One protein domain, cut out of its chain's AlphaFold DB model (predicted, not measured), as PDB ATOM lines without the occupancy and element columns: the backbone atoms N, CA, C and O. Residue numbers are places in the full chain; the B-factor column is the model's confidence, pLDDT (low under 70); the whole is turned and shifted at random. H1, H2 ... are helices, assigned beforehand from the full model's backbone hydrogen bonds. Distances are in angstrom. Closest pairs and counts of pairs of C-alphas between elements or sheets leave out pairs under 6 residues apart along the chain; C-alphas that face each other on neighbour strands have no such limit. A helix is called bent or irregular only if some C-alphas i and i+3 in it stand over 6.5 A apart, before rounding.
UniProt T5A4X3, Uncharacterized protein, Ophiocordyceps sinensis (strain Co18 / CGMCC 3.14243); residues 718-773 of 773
ATOM      1  N   SER A 718      -1.412 -29.948  -5.445       95.12
ATOM      2  CA  SER A 718      -2.323 -28.812  -5.686       95.12
ATOM      3  C   SER A 718      -3.543 -28.865  -4.764       95.12
ATOM      4  O   SER A 718      -3.818 -27.896  -4.060       95.12
ATOM      5  N   GLY A 719      -4.220 -30.018  -4.687       95.94
ATOM      6  CA  GLY A 719      -5.388 -30.197  -3.819       95.94
ATOM      7  C   GLY A 719      -5.061 -30.030  -2.330       95.94
ATOM      8  O   GLY A 719      -5.815 -29.388  -1.602       95.94
ATOM      9  N   ALA A 720      -3.906 -30.529  -1.879       96.19
ATOM     10  CA  ALA A 720      -3.437 -30.327  -0.509       96.19
ATOM     11  C   ALA A 720      -3.167 -28.842  -0.194       96.19
ATOM     12  O   ALA A 720      -3.523 -28.372   0.886       96.19
ATOM     13  N   MET A 721      -2.589 -28.087  -1.135       96.19
ATOM     14  CA  MET A 721      -2.372 -26.643  -0.978       96.19
ATOM     15  C   MET A 721      -3.683 -25.846  -0.981       96.19
ATOM     16  O   MET A 721      -3.818 -24.906  -0.201       96.19
ATOM     17  N   GLU A 722      -4.663 -26.217  -1.805       96.81
ATOM     18  CA  GLU A 722      -5.992 -25.585  -1.821       96.81
ATOM     19  C   GLU A 722      -6.759 -25.839  -0.512       96.81
ATOM     20  O   GLU A 722      -7.323 -24.905   0.062       96.81
ATOM     21  N   LEU A 723      -6.700 -27.063   0.027       96.00
ATOM     22  CA  LEU A 723      -7.249 -27.390   1.349       96.00
ATOM     23  C   LEU A 723      -6.536 -26.632   2.479       96.00
ATOM     24  O   LEU A 723      -7.200 -26.142   3.391       96.00
ATOM     25  N   LEU A 724      -5.208 -26.485   2.415       96.00
ATOM     26  CA  LEU A 724      -4.432 -25.727   3.403       96.00
ATOM     27  C   LEU A 724      -4.778 -24.228   3.381       96.00
ATOM     28  O   LEU A 724      -4.872 -23.605   4.439       96.00
ATOM     29  N   LEU A 725      -5.016 -23.655   2.198       96.25
ATOM     30  CA  LEU A 725      -5.485 -22.275   2.054       96.25
ATOM     31  C   LEU A 725      -6.902 -22.102   2.618       96.25
ATOM     32  O   LEU A 725      -7.130 -21.169   3.382       96.25
ATOM     33  N   LEU A 726      -7.831 -23.018   2.324       96.31
ATOM     34  CA  LEU A 726      -9.199 -22.992   2.866       96.31
ATOM     35  C   LEU A 726      -9.230 -23.143   4.400       96.31
ATOM     36  O   LEU A 726     -10.007 -22.473   5.084       96.31
ATOM     37  N   TYR A 727      -8.361 -23.996   4.943       96.75
ATOM     38  CA  TYR A 727      -8.141 -24.161   6.380       96.75
ATOM     39  C   TYR A 727      -7.628 -22.861   7.020       96.75
ATOM     40  O   TYR A 727      -8.176 -22.410   8.028       96.75
ATOM     41  N   TRP A 728      -6.640 -22.208   6.400       96.56
ATOM     42  CA  TRP A 728      -6.094 -20.939   6.888       96.56
ATOM     43  C   TRP A 728      -7.111 -19.792   6.820       96.56
ATOM     44  O   TRP A 728      -7.257 -19.050   7.792       96.56
ATOM     45  N   GLU A 729      -7.871 -19.686   5.726       96.69
ATOM     46  CA  GLU A 729      -8.954 -18.705   5.551       96.69
ATOM     47  C   GLU A 729     -10.018 -18.847   6.660       96.69
ATOM     48  O   GLU A 729     -10.485 -17.852   7.213       96.69
ATOM     49  N   SER A 730     -10.335 -20.091   7.045       96.19
ATOM     50  CA  SER A 730     -11.313 -20.424   8.093       96.19
ATOM     51  C   SER A 730     -10.829 -20.114   9.518       96.19
ATOM     52  O   SER A 730     -11.640 -19.811  10.392       96.19
ATOM     53  N   ILE A 731      -9.520 -20.204   9.775       96.75
ATOM     54  CA  ILE A 731      -8.911 -20.033  11.110       96.75
ATOM     55  C   ILE A 731      -8.439 -18.602  11.362       96.75
ATOM     56  O   ILE A 731      -8.409 -18.155  12.510       96.75
ATOM     57  N   ARG A 732      -8.100 -17.855  10.306       96.88
ATOM     58  CA  ARG A 732      -7.612 -16.475  10.393       96.88
ATOM     59  C   ARG A 732      -8.458 -15.557  11.297       96.88
ATOM     60  O   ARG A 732      -7.840 -14.814  12.057       96.88
ATOM     61  N   PRO A 733      -9.810 -15.613  11.312       97.00
ATOM     62  CA  PRO A 733     -10.611 -14.819  12.247       97.00
ATOM     63  C   PRO A 733     -10.375 -15.176  13.723       97.00
ATOM     64  O   PRO A 733     -10.448 -14.300  14.574       97.00
ATOM     65  N   VAL A 734     -10.076 -16.435  14.048       97.44
ATOM     66  CA  VAL A 734      -9.827 -16.866  15.435       97.44
ATOM     67  C   VAL A 734      -8.449 -16.402  15.915       97.44
ATOM     68  O   VAL A 734      -8.302 -16.032  17.077       97.44
ATOM     69  N   LEU A 735      -7.448 -16.383  15.027       95.75
ATOM     70  CA  LEU A 735      -6.086 -15.939  15.353       95.75
ATOM     71  C   LEU A 735      -5.945 -14.409  15.439       95.75
ATOM     72  O   LEU A 735      -5.121 -13.921  16.209       95.75
ATOM     73  N   ASP A 736      -6.732 -13.650  14.674       96.62
ATOM     74  CA  ASP A 736      -6.768 -12.187  14.770       96.62
ATOM     75  C   ASP A 736      -7.668 -11.743  15.933       96.62
ATOM     76  O   ASP A 736      -8.895 -11.780  15.840       96.62
ATOM     77  N   THR A 737      -7.056 -11.286  17.027       96.00
ATOM     78  CA  THR A 737      -7.748 -10.822  18.244       96.00
ATOM     79  C   THR A 737      -8.638  -9.593  18.035       96.00
ATOM     80  O   THR A 737      -9.444  -9.281  18.911       96.00
ATOM     81  N   ARG A 738      -8.525  -8.896  16.895       96.75
ATOM     82  CA  ARG A 738      -9.345  -7.723  16.538       96.75
ATOM     83  C   ARG A 738     -10.513  -8.064  15.606       96.75
ATOM     84  O   ARG A 738     -11.203  -7.153  15.153       96.75
ATOM     85  N   SER A 739     -10.727  -9.340  15.288       97.12
ATOM     86  CA  SER A 739     -11.755  -9.766  14.338       97.12
ATOM     87  C   SER A 739     -13.185  -9.728  14.903       97.12
ATOM     88  O   SER A 739     -13.426  -9.832  16.109       97.12
ATOM     89  N   GLU A 740     -14.165  -9.717  13.994       96.38
ATOM     90  CA  GLU A 740     -15.590  -9.864  14.318       96.38
ATOM     91  C   GLU A 740     -15.929 -11.186  15.036       96.38
ATOM     92  O   GLU A 740     -16.990 -11.288  15.649       96.38
ATOM     93  N   TYR A 741     -15.066 -12.212  14.970       96.88
ATOM     94  CA  TYR A 741     -15.245 -13.444  15.750       96.88
ATOM     95  C   TYR A 741     -15.150 -13.142  17.251       96.88
ATOM     96  O   TYR A 741     -16.033 -13.540  18.013       96.88
ATOM     97  N   TRP A 742     -14.134 -12.388  17.681       97.50
ATOM     98  CA  TRP A 742     -13.957 -12.049  19.094       97.50
ATOM     99  C   TRP A 742     -14.993 -11.035  19.576       97.50
ATOM    100  O   TRP A 742     -15.481 -11.169  20.697       97.50
ATOM    101  N   GLU A 743     -15.413 -10.096  18.723       97.31
ATOM    102  CA  GLU A 743     -16.504  -9.171  19.053       97.31
ATOM    103  C   GLU A 743     -17.842  -9.908  19.258       97.31
ATOM    104  O   GLU A 743     -18.531  -9.678  20.254       97.31
ATOM    105  N   ARG A 744     -18.201 -10.847  18.369       96.56
ATOM    106  CA  ARG A 744     -19.428 -11.654  18.512       96.56
ATOM    107  C   ARG A 744     -19.334 -12.640  19.677       96.56
ATOM    108  O   ARG A 744     -20.312 -12.808  20.400       96.56
ATOM    109  N   ASN A 745     -18.163 -13.222  19.939       97.12
ATOM    110  CA  ASN A 745     -17.927 -14.063  21.118       97.12
ATOM    111  C   ASN A 745     -18.107 -13.272  22.433       97.12
ATOM    112  O   ASN A 745     -18.806 -13.728  23.338       97.12
ATOM    113  N   ALA A 746     -17.572 -12.048  22.508       97.06
ATOM    114  CA  ALA A 746     -17.739 -11.149  23.655       97.06
ATOM    115  C   ALA A 746     -19.199 -10.694  23.872       97.06
ATOM    116  O   ALA A 746     -19.598 -10.444  25.006       97.06
ATOM    117  N   LYS A 747     -20.010 -10.633  22.807       97.88
ATOM    118  CA  LYS A 747     -21.467 -10.393  22.869       97.88
ATOM    119  C   LYS A 747     -22.298 -11.650  23.169       97.88
ATOM    120  O   LYS A 747     -23.515 -11.551  23.291       97.88
ATOM    121  N   HIS A 748     -21.666 -12.822  23.270       96.31
ATOM    122  CA  HIS A 748     -22.315 -14.142  23.313       96.31
ATOM    123  C   HIS A 748     -23.179 -14.469  22.072       96.31
ATOM    124  O   HIS A 748     -24.058 -15.328  22.114       96.31
ATOM    125  N   GLU A 749     -22.885 -13.837  20.933       97.38
ATOM    126  CA  GLU A 749     -23.510 -14.054  19.619       97.38
ATOM    127  C   GLU A 749     -22.770 -15.145  18.811       97.38
ATOM    128  O   GLU A 749     -22.633 -15.071  17.587       97.38
ATOM    129  N   THR A 750     -22.250 -16.169  19.498       96.00
ATOM    130  CA  THR A 750     -21.478 -17.264  18.892       96.00
ATOM    131  C   THR A 750     -22.360 -18.143  18.007       96.00
ATOM    132  O   THR A 750     -23.284 -18.804  18.489       96.00
ATOM    133  N   THR A 751     -22.051 -18.204  16.716       96.88
ATOM    134  CA  THR A 751     -22.698 -19.108  15.760       96.88
ATOM    135  C   THR A 751     -22.016 -20.482  15.748       96.88
ATOM    136  O   THR A 751     -20.905 -20.662  16.245       96.88
ATOM    137  N   LEU A 752     -22.652 -21.472  15.113       97.06
ATOM    138  CA  LEU A 752     -22.047 -22.796  14.925       97.06
ATOM    139  C   LEU A 752     -20.765 -22.739  14.070       97.06
ATOM    140  O   LEU A 752     -19.852 -23.531  14.292       97.06
ATOM    141  N   ALA A 753     -20.662 -21.779  13.141       95.12
ATOM    142  CA  ALA A 753     -19.458 -21.568  12.339       95.12
ATOM    143  C   ALA A 753     -18.276 -21.064  13.186       95.12
ATOM    144  O   ALA A 753     -17.144 -21.481  12.959       95.12
ATOM    145  N   ASP A 754     -18.542 -20.245  14.208       96.75
ATOM    146  CA  ASP A 754     -17.520 -19.786  15.156       96.75
ATOM    147  C   ASP A 754     -16.996 -20.962  15.999       96.75
ATOM    148  O   ASP A 754     -15.788 -21.135  16.151       96.75
ATOM    149  N   GLY A 755     -17.894 -21.841  16.460       96.38
ATOM    150  CA  GLY A 755     -17.512 -23.083  17.140       96.38
ATOM    151  C   GLY A 755     -16.664 -24.017  16.264       96.38
ATOM    152  O   GLY A 755     -15.692 -24.601  16.747       96.38
ATOM    153  N   LEU A 756     -16.982 -24.123  14.967       96.44
ATOM    154  CA  LEU A 756     -16.183 -24.883  14.000       96.44
ATOM    155  C   LEU A 756     -14.794 -24.259  13.797       96.44
ATOM    156  O   LEU A 756     -13.795 -24.975  13.835       96.44
ATOM    157  N   ALA A 757     -14.716 -22.938  13.617       96.44
ATOM    158  CA  ALA A 757     -13.453 -22.226  13.431       96.44
ATOM    159  C   ALA A 757     -12.528 -22.384  14.651       96.44
ATOM    160  O   ALA A 757     -11.341 -22.674  14.492       96.44
ATOM    161  N   LEU A 758     -13.073 -22.291  15.870       96.81
ATOM    162  CA  LEU A 758     -12.328 -22.528  17.111       96.81
ATOM    163  C   LEU A 758     -11.812 -23.975  17.210       96.81
ATOM    164  O   LEU A 758     -10.654 -24.198  17.566       96.81
ATOM    165  N   ALA A 759     -12.640 -24.961  16.850       97.19
ATOM    166  CA  ALA A 759     -12.243 -26.370  16.834       97.19
ATOM    167  C   ALA A 759     -11.145 -26.667  15.792       97.19
ATOM    168  O   ALA A 759     -10.251 -27.470  16.056       97.19
ATOM    169  N   LEU A 760     -11.171 -25.995  14.637       96.69
ATOM    170  CA  LEU A 760     -10.128 -26.089  13.610       96.69
ATOM    171  C   LEU A 760      -8.830 -25.365  14.012       96.69
ATOM    172  O   LEU A 760      -7.749 -25.814  13.624       96.69
ATOM    173  N   ALA A 761      -8.919 -24.295  14.808       97.25
ATOM    174  CA  ALA A 761      -7.775 -23.540  15.327       97.25
ATOM    175  C   ALA A 761      -7.042 -24.247  16.487       97.25
ATOM    176  O   ALA A 761      -5.832 -24.073  16.638       97.25
ATOM    177  N   MET A 762      -7.741 -25.066  17.282       97.19
ATOM    178  CA  MET A 762      -7.183 -25.793  18.439       97.19
ATOM    179  C   MET A 762      -5.871 -26.557  18.141       97.19
ATOM    180  O   MET A 762      -4.913 -26.367  18.891       97.19
ATOM    181  N   PRO A 763      -5.746 -27.358  17.060       96.19
ATOM    182  CA  PRO A 763      -4.476 -27.990  16.687       96.19
ATOM    183  C   PRO A 763      -3.322 -27.002  16.462       96.19
ATOM    184  O   PRO A 763      -2.204 -27.274  16.890       96.19
ATOM    185  N   VAL A 764      -3.583 -25.841  15.845       95.06
ATOM    186  CA  VAL A 764      -2.565 -24.798  15.615       95.06
ATOM    187  C   VAL A 764      -2.124 -24.181  16.941       95.06
ATOM    188  O   VAL A 764      -0.930 -24.009  17.168       95.06
ATOM    189  N   ALA A 765      -3.071 -23.905  17.842       95.38
ATOM    190  CA  ALA A 765      -2.779 -23.379  19.174       95.38
ATOM    191  C   ALA A 765      -1.963 -24.370  20.027       95.38
ATOM    192  O   ALA A 765      -1.015 -23.964  20.694       95.38
ATOM    193  N   ILE A 766      -2.278 -25.669  19.960       95.62
ATOM    194  CA  ILE A 766      -1.524 -26.726  20.655       95.62
ATOM    195  C   ILE A 766      -0.104 -26.844  20.087       95.62
ATOM    196  O   ILE A 766       0.852 -26.869  20.857       95.62
ATOM    197  N   LEU A 767       0.059 -26.871  18.760       95.31
ATOM    198  CA  LEU A 767       1.382 -26.923  18.124       95.31
ATOM    199  C   LEU A 767       2.214 -25.667  18.424       95.31
ATOM    200  O   LEU A 767       3.402 -25.783  18.708       95.31
ATOM    201  N   GLY A 768       1.591 -24.485  18.426       94.69
ATOM    202  CA  GLY A 768       2.236 -23.230  18.817       94.69
ATOM    203  C   GLY A 768       2.675 -23.220  20.282       94.69
ATOM    204  O   GLY A 768       3.793 -22.812  20.574       94.69
ATOM    205  N   ALA A 769       1.844 -23.730  21.195       94.94
ATOM    206  CA  ALA A 769       2.203 -23.869  22.607       94.94
ATOM    207  C   ALA A 769       3.348 -24.874  22.823       94.94
ATOM    208  O   ALA A 769       4.261 -24.594  23.592       94.94
ATOM    209  N   VAL A 770       3.344 -26.010  22.116       96.50
ATOM    210  CA  VAL A 770       4.430 -27.008  22.168       96.50
ATOM    211  C   VAL A 770       5.733 -26.478  21.554       96.50
ATOM    212  O   VAL A 770       6.802 -26.882  21.984       96.50
ATOM    213  N   ALA A 771       5.668 -25.554  20.591       95.44
ATOM    214  CA  ALA A 771       6.842 -24.902  20.002       95.44
ATOM    215  C   ALA A 771       7.394 -23.714  20.828       95.44
ATOM    216  O   ALA A 771       8.400 -23.124  20.438       95.44
ATOM    217  N   LEU A 772       6.737 -23.349  21.936       95.12
ATOM    218  CA  LEU A 772       7.149 -22.287  22.867       95.12
ATOM    219  C   LEU A 772       7.742 -22.828  24.187       95.12
ATOM    220  O   LEU A 772       8.075 -22.024  25.061       95.12
ATOM    221  N   VAL A 773       7.850 -24.156  24.336       92.44
ATOM    222  CA  VAL A 773       8.334 -24.876  25.532       92.44
ATOM    223  C   VAL A 773       9.630 -25.623  25.224       92.44
ATOM    224  O   VAL A 773      10.572 -25.468  26.031       92.44
TER     225      VAL A 773
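What this domain is: This is residues 718 to 773 of the 773 residues of an uncharacterized protein of Ophiocordyceps sinensis (strain Co18 / CGMCC 3.14243) (UniProt T5A4X3). What shape do these backbone atoms make? A small body, made by residues 727 to 735 of H1, the short helix H2 and the arm H3a, sends out two separate helical arms. Residues 718 to 726 of H1 stick out as one arm, and residues 766 to 773, of which 766 to 770 belong to the bent helix H3, stick out as the other. What is it built of, and how large is it? The printed part has 56 residues with three named helices in the order H1, H2, H3 and no named strand, and its class is all helix. It is only just loose, close to compact, with a radius of gyration of the C-alphas of 12.6 A, and only just flat, spanning 37 by 32 by 18 A.

How they stand to each other: How does the first helix stand to the second? H1, residues 718 to 735, and H2, residues 740 to 746, touch only at the corner by their tight link, through residues 733 to 734 of H1 alone. Their closest C-alphas, those of Pro 733 and Tyr 741, are 6.0 A apart, and they run the same way at a steep tilt of 43 degrees. Where does the third helix come in? H3, residues 752 to 770, was assigned as one helix by its hydrogen bonds but is bent, with C-alphas 760 and 763 6.7 A apart; its arms H3a, residues 752 to 760, and H3b, residues 763 to 770, stand at a steep tilt of 39 degrees. H1 touches H3a with residues 727 to 734 alone, the closest C-alphas being those of Ile 731 and Ala 757 at 5.6 A; they run opposite ways at a steep tilt of 68 degrees, only just short of about perpendicular. What of the other pairs? H2 and H3a are close but not clearly touching, about perpendicular at 79 degrees, with the closest C-alphas, of Tyr 741 and Asp 754, 6.8 A apart. H3b is apart from H1 and from H2. Are the helix backbones in order? Every O i to N i+4 pair is within hydrogen-bond range in H2, H3a and H3b, and 12 of 14 are in H1.

Where its parts are: Where does H1 run? It starts at C-alpha 718 at (-2.323, -28.812, -5.686) and spans 25.0 A to C-alpha 735, with a kink of 30 degrees near residue 729; it is irregular, C-alphas 730 and 733 being 7.0 A apart. Where do the others lie? H2 spans 9.7 A from C-alpha 740 at (-15.590, -9.864, 14.318). H3a spans 12.4 A, and H3b spans 10.5 A to C-alpha 770 at (4.430, -27.008, 22.168).

The domain as a whole: Which C-alphas are farthest apart? Those of Ser 718 and Lys 747, at 39.0 A. Is anything cut or uncertain? The printed part has no cut, the link from H2 to H3 is tight too, and no printed residue is under 70 in pLDDT.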